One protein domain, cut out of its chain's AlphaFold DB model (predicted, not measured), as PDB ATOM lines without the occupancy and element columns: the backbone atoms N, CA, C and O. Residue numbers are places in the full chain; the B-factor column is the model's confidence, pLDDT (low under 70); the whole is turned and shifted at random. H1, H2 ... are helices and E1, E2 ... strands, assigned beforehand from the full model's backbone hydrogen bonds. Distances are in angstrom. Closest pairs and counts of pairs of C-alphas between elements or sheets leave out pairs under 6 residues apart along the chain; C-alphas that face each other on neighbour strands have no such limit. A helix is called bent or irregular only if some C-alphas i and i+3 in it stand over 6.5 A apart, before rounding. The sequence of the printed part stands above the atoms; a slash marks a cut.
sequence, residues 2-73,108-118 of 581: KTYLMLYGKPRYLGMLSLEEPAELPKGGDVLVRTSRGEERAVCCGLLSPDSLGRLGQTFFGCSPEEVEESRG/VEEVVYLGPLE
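What this domain is: This is residues 2 to 73 and 108 to 118 of the 581 residues of the protein "PSP1 C-terminal domain-containing protein" of Synergistetes bacterium ADurb.Bin520 (UniProt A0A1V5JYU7). What is the main picture? One sheet of five strands curls round into a small, nearly closed barrel, and two short helices, H1 and H2, make a smaller lobe at one end of the longest axis. What is it built of? The 83 printed residues hold named elements in the order E1 E2 E3 E4 H1 H2 E5, mixed in class, with the antiparallel sheet running E2 E1 E4 E3 E5. How large is it? It is compact, with a radius of gyration of the C-alphas of 12.9 A and spans of 39 by 29 by 20 A.

How they stand to each other: How does the sheet begin? E1, residues 2 to 8, and E2, residues 13 to 19, form an antiparallel hairpin at 152 degrees, with N 4 and O 17 within hydrogen-bond range at 2.8 A. E4, residues 39 to 47, is the antiparallel neighbour of E1, with N 45 and O 5 at 2.8 A. How does it go on? E3, residues 30 to 34, forms a hairpin with E4, with N 42 and O 31 at 2.9 A. E5, residues 112 to 116, is the antiparallel neighbour of E3, with N 34 and O 112 at 2.8 A. How is it bent? It is a folded sheet, bent back on itself into two leaves that face each other, E2 E1 and E3 E5, with E4 as the hinge, which bends by 57 degrees at residue 43. The closest C-alphas of the edge strands E2 and E5, those of Leu 17 and Val 112, are 6.4 A apart, and residues 15 to 16 of E2 pair in parallel with residues 109 to 110. Where are the helices? H1, residues 50 to 61, only grazes the sheet, with its residues 50 to 53. H2, residues 65 to 71, is not on the sheet and touches residues 54 to 58 of H1 alone, about perpendicular at 86 degrees, the closest C-alphas being those of Gly 54 and Pro 65, 5.1 A apart. In H1 and H2 every O i to N i+4 pair is within hydrogen-bond range.

Where its parts are: Where does the first strand lie? E1 begins at C-alpha 2, (209.552, 206.472, 151.402), and is 18.7 A long; E2 is 19.1 A. Which other elements are longer? E4 is 21.6 A and H1 15.1 A, with C-alpha 50 at (208.911, 203.928, 160.987). E3 is 13.5 A, H2 10.2 A and E5 12.3 A, ending at C-alpha 116, (202.211, 203.692, 136.864).

The domain as a whole: What is missing? Residues 74 to 107 are not printed, and C-alphas 73 and 108 are 21.1 A apart across the cut. Where is confidence low? The mean pLDDT of the printed part is 74.0, with residue 11, residues 22 to 23 and residues 50 to 73 under 70. How far does it reach, and are links long? The C-alphas farthest apart, those of Glu 66 and Glu 118, are 39.5 A apart, and of the links that are printed whole none is long.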
ATOM      1  N   LYS A   2     210.901 206.826 150.939       81.00
ATOM      2  CA  LYS A   2     209.552 206.472 151.402       81.00
ATOM      3  C   LYS A   2     209.321 204.985 151.116       81.00
ATOM      4  O   LYS A   2     209.480 204.562 149.976       81.00
ATOM      5  N   THR A   3     208.974 204.193 152.133       84.88
ATOM      6  CA  THR A   3     208.714 202.749 151.974       84.88
ATOM      7  C   THR A   3     207.214 202.480 151.978       84.88
ATOM      8  O   THR A   3     206.520 202.801 152.941       84.88
ATOM      9  N   TYR A   4     206.713 201.877 150.907       86.50
ATOM     10  CA  TYR A   4     205.309 201.533 150.701       86.50
ATOM     11  C   TYR A   4     205.086 200.031 150.877       86.50
ATOM     12  O   TYR A   4     205.931 199.219 150.492       86.50
ATOM     13  N   LEU A   5     203.928 199.657 151.424       87.88
ATOM     14  CA  LEU A   5     203.474 198.269 151.434       87.88
ATOM     15  C   LEU A   5     202.686 197.979 150.154       87.88
ATOM     16  O   LEU A   5     201.736 198.693 149.831       87.88
ATOM     17  N   MET A   6     203.045 196.906 149.460       87.50
ATOM     18  CA  MET A   6     202.472 196.495 148.183       87.50
ATOM     19  C   MET A   6     201.759 195.145 148.317       87.50
ATOM     20  O   MET A   6     202.228 194.264 149.037       87.50
ATOM     21  N   LEU A   7     200.655 194.958 147.591       87.19
ATOM     22  CA  LEU A   7     200.027 193.647 147.389       87.19
ATOM     23  C   LEU A   7     200.058 193.261 145.910       87.19
ATOM     24  O   LEU A   7     199.574 194.028 145.079       87.19
ATOM     25  N   TYR A   8     200.578 192.075 145.588       86.69
ATOM     26  CA  TYR A   8     200.735 191.593 144.209       86.69
ATOM     27  C   TYR A   8     200.327 190.122 144.030       86.69
ATOM     28  O   TYR A   8     200.295 189.339 144.981       86.69
ATOM     29  N   GLY A   9     199.997 189.757 142.789       79.50
ATOM     30  CA  GLY A   9     199.745 188.381 142.355       79.50
ATOM     31  C   GLY A   9     198.528 187.648 142.948       79.50
ATOM     32  O   GLY A   9     197.809 188.142 143.826       79.50
ATOM     33  N   LYS A  10     198.299 186.416 142.477       73.06
ATOM     34  CA  LYS A  10     197.289 185.469 142.979       73.06
ATOM     35  C   LYS A  10     197.975 184.374 143.827       73.06
ATOM     36  O   LYS A  10     198.236 183.289 143.322       73.06
ATOM     37  N   PRO A  11     198.265 184.614 145.122       59.03
ATOM     38  CA  PRO A  11     197.213 184.975 146.065       59.03
ATOM     39  C   PRO A  11     197.634 186.067 147.072       59.03
ATOM     40  O   PRO A  11     197.746 185.795 148.271       59.03
ATOM     41  N   ARG A  12     197.766 187.317 146.601       73.75
ATOM     42  CA  ARG A  12     198.056 188.517 147.417       73.75
ATOM     43  C   ARG A  12     199.343 188.383 148.247       73.75
ATOM     44  O   ARG A  12     199.301 188.425 149.477       73.75
ATOM     45  N   TYR A  13     200.470 188.226 147.558       81.31
ATOM     46  CA  TYR A  13     201.808 188.348 148.139       81.31
ATOM     47  C   TYR A  13     202.039 189.767 148.677       81.31
ATOM     48  O   TYR A  13     201.507 190.733 148.125       81.31
ATOM     49  N   LEU A  14     202.820 189.885 149.754       83.19
ATOM     50  CA  LEU A  14     203.207 191.158 150.366       83.19
ATOM     51  C   LEU A  14     204.576 191.585 149.838       83.19
ATOM     52  O   LEU A  14     205.512 190.792 149.843       83.19
ATOM     53  N   GLY A  15     204.689 192.843 149.420       84.75
ATOM     54  CA  GLY A  15     205.944 193.440 148.974       84.75
ATOM     55  C   GLY A  15     206.257 194.746 149.699       84.75
ATOM     56  O   GLY A  15     205.353 195.467 150.120       84.75
ATOM     57  N   MET A  16     207.538 195.061 149.816       86.75
ATOM     58  CA  MET A  16     208.066 196.340 150.284       86.75
ATOM     59  C   MET A  16     208.652 197.079 149.086       86.75
ATOM     60  O   MET A  16     209.522 196.551 148.401       86.75
ATOM     61  N   LEU A  17     208.175 198.296 148.837       85.88
ATOM     62  CA  LEU A  17     208.692 199.167 147.787       85.88
ATOM     63  C   LEU A  17     209.329 200.404 148.421       85.88
ATOM     64  O   LEU A  17     208.624 201.254 148.961       85.88
ATOM     65  N   SER A  18     210.651 200.518 148.338       84.94
ATOM     66  CA  SER A  18     211.384 201.723 148.738       84.94
ATOM     67  C   SER A  18     211.539 202.663 147.542       84.94
ATOM     68  O   SER A  18     212.113 202.282 146.525       84.94
ATOM     69  N   LEU A  19     211.039 203.895 147.665       82.81
ATOM     70  CA  LEU A  19     211.184 204.949 146.660       82.81
ATOM     71  C   LEU A  19     212.021 206.114 147.184       82.81
ATOM     72  O   LEU A  19     211.907 206.534 148.341       82.81
ATOM     73  N   GLU A  20     212.834 206.674 146.299       76.19
ATOM     74  CA  GLU A  20     213.387 208.017 146.437       76.19
ATOM     75  C   GLU A  20     212.408 209.012 145.786       76.19
ATOM     76  O   GLU A  20     211.658 208.667 144.871       76.19
ATOM     77  N   GLU A  21     212.309 210.214 146.349       76.31
ATOM     78  CA  GLU A  21     211.258 211.184 146.012       76.31
ATOM     79  C   GLU A  21     211.490 211.807 144.620       76.31
ATOM     80  O   GLU A  21     212.645 211.936 144.214       76.31
ATOM     81  N   PRO A  22     210.430 212.167 143.856       54.56
ATOM     82  CA  PRO A  22     209.151 212.714 144.340       54.56
ATOM     83  C   PRO A  22     207.892 211.846 144.133       54.56
ATOM     84  O   PRO A  22     206.782 212.359 144.243       54.56
ATOM     85  N   ALA A  23     208.014 210.556 143.807       62.84
ATOM     86  CA  ALA A  23     206.850 209.724 143.479       62.84
ATOM     87  C   ALA A  23     205.987 209.360 144.711       62.84
ATOM     88  O   ALA A  23     206.254 208.377 145.404       62.84
ATOM     89  N   GLU A  24     204.914 210.119 144.961       72.19
ATOM     90  CA  GLU A  24     203.904 209.768 145.967       72.19
ATOM     91  C   GLU A  24     202.862 208.786 145.409       72.19
ATOM     92  O   GLU A  24     202.057 209.132 144.545       72.19
ATOM     93  N   LEU A  25     202.849 207.550 145.922       79.94
ATOM     94  CA  LEU A  25     201.871 206.534 145.518       79.94
ATOM     95  C   LEU A  25     200.610 206.568 146.406       79.94
ATOM     96  O   LEU A  25     200.707 206.252 147.599       79.94
ATOM     97  N   PRO A  26     199.415 206.887 145.865       81.81
ATOM     98  CA  PRO A  26     198.184 206.918 146.649       81.81
ATOM     99  C   PRO A  26     197.774 205.514 147.108       81.81
ATOM    100  O   PRO A  26     197.975 204.516 146.413       81.81
ATOM    101  N   LYS A  27     197.140 205.430 148.282       84.50
ATOM    102  CA  LYS A  27     196.583 204.175 148.801       84.50
ATOM    103  C   LYS A  27     195.444 203.683 147.901       84.50
ATOM    104  O   LYS A  27     194.517 204.430 147.609       84.50
ATOM    105  N   GLY A  28     195.515 202.421 147.488       82.75
ATOM    106  CA  GLY A  28     194.668 201.827 146.452       82.75
ATOM    107  C   GLY A  28     195.187 202.034 145.023       82.75
ATOM    108  O   GLY A  28     194.588 201.500 144.096       82.75
ATOM    109  N   GLY A  29     196.285 202.775 144.834       84.81
ATOM    110  CA  GLY A  29     196.883 203.029 143.526       84.81
ATOM    111  C   GLY A  29     197.471 201.773 142.884       84.81
ATOM    112  O   GLY A  29     198.179 201.003 143.538       84.81
ATOM    113  N   ASP A  30     197.191 201.601 141.593       87.88
ATOM    114  CA  ASP A  30     197.717 200.524 140.756       87.88
ATOM    115  C   ASP A  30     199.049 200.915 140.109       87.88
ATOM    116  O   ASP A  30     199.143 201.925 139.407       87.88
ATOM    117  N   VAL A  31     200.063 200.071 140.294       89.88
ATOM    118  CA  VAL A  31     201.414 200.267 139.753       89.88
ATOM    119  C   VAL A  31     201.963 198.992 139.122       89.88
ATOM    120  O   VAL A  31     201.545 197.877 139.450       89.88
ATOM    121  N   LEU A  32     202.930 199.165 138.225       89.56
ATOM    122  CA  LEU A  32     203.727 198.086 137.661       89.56
ATOM    123  C   LEU A  32     204.985 197.877 138.516       89.56
ATOM    124  O   LEU A  32     205.747 198.819 138.757       89.56
ATOM    125  N   VAL A  33     205.216 196.639 138.959       90.00
ATOM    126  CA  VAL A  33     206.420 196.253 139.713       90.00
ATOM    127  C   VAL A  33     207.093 195.028 139.103       90.00
ATOM    128  O   VAL A  33     206.443 194.176 138.495       90.00
ATOM    129  N   ARG A  34     208.405 194.912 139.315       90.00
ATOM    130  CA  ARG A  34     209.186 193.703 139.044       90.00
ATOM    131  C   ARG A  34     209.470 192.970 140.352       90.00
ATOM    132  O   ARG A  34     209.881 193.577 141.339       90.00
ATOM    133  N   THR A  35     209.264 191.658 140.321       88.25
ATOM    134  CA  THR A  35     209.408 190.730 141.452       88.25
ATOM    135  C   THR A  35     210.224 189.502 141.028       88.25
ATOM    136  O   THR A  35     210.493 189.292 139.842       88.25
ATOM    137  N   SER A  36     210.556 188.629 141.976       84.81
ATOM    138  CA  SER A  36     211.129 187.291 141.772       84.81
ATOM    139  C   SER A  36     210.317 186.422 140.793       84.81
ATOM    140  O   SER A  36     210.848 185.548 140.086       84.81
ATOM    141  N   ARG A  37     209.007 186.675 140.723       82.50
ATOM    142  CA  ARG A  37     208.053 186.001 139.844       82.50
ATOM    143  C   ARG A  37     208.185 186.505 138.411       82.50
ATOM    144  O   ARG A  37     208.326 185.684 137.501       82.50
ATOM    145  N   GLY A  38     208.240 187.821 138.254       84.81
ATOM    146  CA  GLY A  38     208.323 188.558 137.000       84.81
ATOM    147  C   GLY A  38     207.720 189.951 137.166       84.81
ATOM    148  O   GLY A  38     207.572 190.452 138.285       84.81
ATOM    149  N   GLU A  39     207.363 190.568 136.050       88.56
ATOM    150  CA  GLU A  39     206.613 191.827 136.014       88.56
ATOM    151  C   GLU A  39     205.117 191.577 136.252       88.56
ATOM    152  O   GLU A  39     204.487 190.758 135.574       88.56
ATOM    153  N   GLU A  40     204.555 192.248 137.260       88.44
ATOM    154  CA  GLU A  40     203.198 192.023 137.769       88.44
ATOM    155  C   GLU A  40     202.552 193.346 138.232       88.44
ATOM    156  O   GLU A  40     203.231 194.309 138.596       88.44
ATOM    157  N   ARG A  41     201.213 193.397 138.240       88.94
ATOM    158  CA  ARG A  41     200.450 194.502 138.847       88.94
ATOM    159  C   ARG A  41     200.506 194.395 140.367       88.94
ATOM    160  O   ARG A  41     200.125 193.358 140.919       88.94
ATOM    161  N   ALA A  42     200.857 195.492 141.028       89.06
ATOM    162  CA  ALA A  42     200.733 195.643 142.472       89.06
ATOM    163  C   ALA A  42     199.785 196.787 142.849       89.06
ATOM    164  O   ALA A  42     199.665 197.782 142.135       89.06
ATOM    165  N   VAL A  43     199.143 196.644 144.009       88.81
ATOM    166  CA  VAL A  43     198.288 197.662 144.631       88.81
ATOM    167  C   VAL A  43     199.025 198.263 145.827       88.81
ATOM    168  O   VAL A  43     199.431 197.531 146.735       88.81
ATOM    169  N   CYS A  44     199.178 199.587 145.856       88.94
ATOM    170  CA  CYS A  44     199.734 200.301 147.004       88.94
ATOM    171  C   CYS A  44     198.758 200.239 148.192       88.94
ATOM    172  O   CYS A  44     197.640 200.747 148.127       88.94
ATOM    173  N   CYS A  45     199.172 199.643 149.307       84.88
ATOM    174  CA  CYS A  45     198.388 199.594 150.547       84.88
ATOM    175  C   CYS A  45     198.586 200.836 151.433       84.88
ATOM    176  O   CYS A  45     197.807 201.054 152.368       84.88
ATOM    177  N   GLY A  46     199.588 201.657 151.116       84.12
ATOM    178  CA  GLY A  46     199.939 202.900 151.798       84.12
ATOM    179  C   GLY A  46     201.420 202.971 152.176       84.12
ATOM    180  O   GLY A  46     202.155 201.985 152.093       84.12
ATOM    181  N   LEU A  47     201.840 204.161 152.605       84.69
ATOM    182  CA  LEU A  47     203.155 204.410 153.190       84.69
ATOM    183  C   LEU A  47     203.269 203.719 154.561       84.69
ATOM    184  O   LEU A  47     202.345 203.795 155.374       84.69
ATOM    185  N   LEU A  48     204.405 203.079 154.839       80.94
ATOM    186  CA  LEU A  48     204.733 202.531 156.155       80.94
ATOM    187  C   LEU A  48     205.430 203.601 157.007       80.94
ATOM    188  O   LEU A  48     206.492 204.100 156.633       80.94
ATOM    189  N   SER A  49     204.865 203.933 158.175       75.31
ATOM    190  CA  SER A  49     205.583 204.739 159.177       75.31
ATOM    191  C   SER A  49     206.782 203.957 159.741       75.31
ATOM    192  O   SER A  49     206.760 202.723 159.699       75.31
ATOM    193  N   PRO A  50     207.807 204.618 160.315       68.19
ATOM    194  CA  PRO A  50     208.911 203.928 160.987       68.19
ATOM    195  C   PRO A  50     208.437 202.925 162.051       68.19
ATOM    196  O   PRO A  50     208.899 201.789 162.056       68.19
ATOM    197  N   ASP A  51     207.435 203.281 162.863       67.75
ATOM    198  CA  ASP A  51     206.865 202.382 163.883       67.75
ATOM    199  C   ASP A  51     206.149 201.183 163.254       67.75
ATOM    200  O   ASP A  51     206.207 200.065 163.766       67.75
ATOM    201  N   SER A  52     205.473 201.408 162.123       66.19
ATOM    202  CA  SER A  52     204.824 200.343 161.356       66.19
ATOM    203  C   SER A  52     205.873 199.392 160.781       66.19
ATOM    204  O   SER A  52     205.715 198.178 160.882       66.19
ATOM    205  N   LEU A  53     206.969 199.935 160.244       64.69
ATOM    206  CA  LEU A  53     208.099 199.171 159.721       64.69
ATOM    207  C   LEU A  53     208.795 198.367 160.831       64.69
ATOM    208  O   LEU A  53     209.097 197.201 160.616       64.69
ATOM    209  N   GLY A  54     208.962 198.931 162.032       61.16
ATOM    210  CA  GLY A  54     209.480 198.219 163.206       61.16
ATOM    211  C   GLY A  54     208.560 197.086 163.678       61.16
ATOM    212  O   GLY A  54     209.026 195.981 163.950       61.16
ATOM    213  N   ARG A  55     207.235 197.303 163.692       61.69
ATOM    214  CA  ARG A  55     206.244 196.249 164.001       61.69
ATOM    215  C   ARG A  55     206.209 195.149 162.934       61.69
ATOM    216  O   ARG A  55     206.068 193.976 163.281       61.69
ATOM    217  N   LEU A  56     206.365 195.488 161.650       62.31
ATOM    218  CA  LEU A  56     206.576 194.502 160.581       62.31
ATOM    219  C   LEU A  56     207.917 193.768 160.761       62.31
ATOM    220  O   LEU A  56     207.941 192.545 160.675       62.31
ATOM    221  N   GLY A  57     208.994 194.477 161.107       57.75
ATOM    222  CA  GLY A  57     210.302 193.914 161.460       57.75
ATOM    223  C   GLY A  57     210.185 192.814 162.511       57.75
ATOM    224  O   GLY A  57     210.541 191.667 162.247       57.75
ATOM    225  N   GLN A  58     209.562 193.119 163.649       55.78
ATOM    226  CA  GLN A  58     209.309 192.158 164.727       55.78
ATOM    227  C   GLN A  58     208.409 190.982 164.299       55.78
ATOM    228  O   GLN A  58     208.669 189.844 164.682       55.78
ATOM    229  N   THR A  59     207.354 191.224 163.507       52.94
ATOM    230  CA  THR A  59     206.327 190.202 163.178       52.94
ATOM    231  C   THR A  59     206.554 189.419 161.878       52.94
ATOM    232  O   THR A  59     205.755 188.531 161.559       52.94
ATOM    233  N   PHE A  60     207.606 189.731 161.118       48.81
ATOM    234  CA  PHE A  60     208.016 188.995 159.913       48.81
ATOM    235  C   PHE A  60     209.482 188.546 159.973       48.81
ATOM    236  O   PHE A  60     209.770 187.411 159.609       48.81
ATOM    237  N   PHE A  61     210.394 189.398 160.452       45.25
ATOM    238  CA  PHE A  61     211.843 189.147 160.417       45.25
ATOM    239  C   PHE A  61     212.458 188.857 161.800       45.25
ATOM    240  O   PHE A  61     213.559 188.320 161.879       45.25
ATOM    241  N   GLY A  62     211.748 189.176 162.886       46.47
ATOM    242  CA  GLY A  62     212.195 188.980 164.269       46.47
ATOM    243  C   GLY A  62     213.169 190.042 164.795       46.47
ATOM    244  O   GLY A  62     213.635 189.905 165.923       46.47
ATOM    245  N   CYS A  63     213.465 191.084 164.011       42.41
ATOM    246  CA  CYS A  63     214.403 192.143 164.389       42.41
ATOM    247  C   CYS A  63     213.849 193.100 165.454       42.41
ATOM    248  O   CYS A  63     212.642 193.360 165.519       42.41
ATOM    249  N   SER A  64     214.753 193.678 166.249       46.62
ATOM    250  CA  SER A  64     214.444 194.783 167.160       46.62
ATOM    251  C   SER A  64     214.212 196.099 166.385       46.62
ATOM    252  O   SER A  64     214.610 196.212 165.222       46.62
ATOM    253  N   PRO A  65     213.585 197.126 166.995       46.50
ATOM    254  CA  PRO A  65     213.459 198.442 166.363       46.50
ATOM    255  C   PRO A  65     214.824 199.087 166.071       46.50
ATOM    256  O   PRO A  65     214.994 199.735 165.043       46.50
ATOM    257  N   GLU A  66     215.796 198.861 166.956       48.53
ATOM    258  CA  GLU A  66     217.146 199.432 166.903       48.53
ATOM    259  C   GLU A  66     217.949 198.848 165.727       48.53
ATOM    260  O   GLU A  66     218.605 199.588 164.998       48.53
ATOM    261  N   GLU A  67     217.825 197.540 165.465       45.53
ATOM    262  CA  GLU A  67     218.441 196.878 164.301       45.53
ATOM    263  C   GLU A  67     217.897 197.426 162.968       45.53
ATOM    264  O   GLU A  67     218.648 197.620 162.008       45.53
ATOM    265  N   VAL A  68     216.590 197.716 162.908       47.88
ATOM    266  CA  VAL A  68     215.950 198.322 161.728       47.88
ATOM    267  C   VAL A  68     216.449 199.754 161.513       47.88
ATOM    268  O   VAL A  68     216.658 200.161 160.369       47.88
ATOM    269  N   GLU A  69     216.687 200.514 162.580       44.94
ATOM    270  CA  GLU A  69     217.204 201.880 162.483       44.94
ATOM    271  C   GLU A  69     218.694 201.925 162.103       44.94
ATOM    272  O   GLU A  69     219.055 202.664 161.185       44.94
ATOM    273  N   GLU A  70     219.548 201.074 162.685       40.66
ATOM    274  CA  GLU A  70     220.975 201.029 162.328       40.66
ATOM    275  C   GLU A  70     221.203 200.598 160.864       40.66
ATOM    276  O   GLU A  70     222.115 201.096 160.194       40.66
ATOM    277  N   SER A  71     220.332 199.735 160.322       45.22
ATOM    278  CA  SER A  71     220.395 199.305 158.916       45.22
ATOM    279  C   SER A  71     220.281 200.472 157.920       45.22
ATOM    280  O   SER A  71     220.915 200.455 156.865       45.22
ATOM    281  N   ARG A  72     219.551 201.540 158.276       42.91
ATOM    282  CA  ARG A  72     219.351 202.721 157.416       42.91
ATOM    283  C   ARG A  72     220.610 203.567 157.245       42.91
ATOM    284  O   ARG A  72     220.718 204.288 156.257       42.91
ATOM    285  N   GLY A  73     221.568 203.479 158.171       35.31
ATOM    286  CA  GLY A  73     222.832 204.219 158.096       35.31
ATOM    287  C   GLY A  73     223.834 203.656 157.079       35.31
ATOM    288  O   GLY A  73     224.859 204.284 156.819       35.31
ATOM    289  N   VAL A 108     207.984 189.335 153.230       73.69
ATOM    290  CA  VAL A 108     207.782 190.576 152.483       73.69
ATOM    291  C   VAL A 108     208.940 190.717 151.502       73.69
ATOM    292  O   VAL A 108     210.065 190.999 151.911       73.69
ATOM    293  N   GLU A 109     208.678 190.482 150.218       83.06
ATOM    294  CA  GLU A 109     209.690 190.609 149.165       83.06
ATOM    295  C   GLU A 109     210.000 192.095 148.912       83.06
ATOM    296  O   GLU A 109     209.088 192.921 148.896       83.06
ATOM    297  N   GLU A 110     211.260 192.466 148.681       83.06
ATOM    298  CA  GLU A 110     211.565 193.805 148.163       83.06
ATOM    299  C   GLU A 110     211.227 193.853 146.665       83.06
ATOM    300  O   GLU A 110     211.759 193.070 145.877       83.06
ATOM    301  N   VAL A 111     210.312 194.745 146.274       87.50
ATOM    302  CA  VAL A 111     209.789 194.836 144.901       87.50
ATOM    303  C   VAL A 111     210.245 196.126 144.227       87.50
ATOM    304  O   VAL A 111     210.224 197.201 144.824       87.50
ATOM    305  N   VAL A 112     210.638 196.029 142.956       87.94
ATOM    306  CA  VAL A 112     211.178 197.164 142.195       87.94
ATOM    307  C   VAL A 112     210.052 197.848 141.426       87.94
ATOM    308  O   VAL A 112     209.366 197.207 140.632       87.94
ATOM    309  N   TYR A 113     209.866 199.152 141.626       88.94
ATOM    310  CA  TYR A 113     208.913 199.954 140.853       88.94
ATOM    311  C   TYR A 113     209.375 200.118 139.403       88.94
ATOM    312  O   TYR A 113     210.536 200.438 139.153       88.94
ATOM    313  N   LEU A 114     208.458 199.907 138.455       86.06
ATOM    314  CA  LEU A 114     208.696 200.144 137.028       86.06
ATOM    315  C   LEU A 114     207.936 201.365 136.502       86.06
ATOM    316  O   LEU A 114     208.442 202.051 135.620       86.06
ATOM    317  N   GLY A 115     206.747 201.651 137.039       86.25
ATOM    318  CA  GLY A 115     205.937 202.790 136.608       86.25
ATOM    319  C   GLY A 115     204.473 202.727 137.061       86.25
ATOM    320  O   GLY A 115     204.062 201.772 137.734       86.25
ATOM    321  N   PRO A 116     203.662 203.734 136.694       85.62
ATOM    322  CA  PRO A 116     202.211 203.692 136.864       85.62
ATOM    323  C   PRO A 116     201.586 202.615 135.960       85.62
ATOM    324  O   PRO A 116     202.121 202.289 134.903       85.62
ATOM    325  N   LEU A 117     200.431 202.064 136.346       84.75
ATOM    326  CA  LEU A 117     199.735 201.074 135.517       84.75
ATOM    327  C   LEU A 117     198.864 201.748 134.438       84.75
ATOM    328  O   LEU A 117     197.675 202.003 134.657       84.75
ATOM    329  N   GLU A 118     199.470 202.015 133.280       86.38
ATOM    330  CA  GLU A 118     198.840 202.618 132.093       86.38
ATOM    331  C   GLU A 118     197.737 201.738 131.463       86.38
ATOM    332  O   GLU A 118     197.643 200.536 131.725       86.38
TER     333      GLU A 118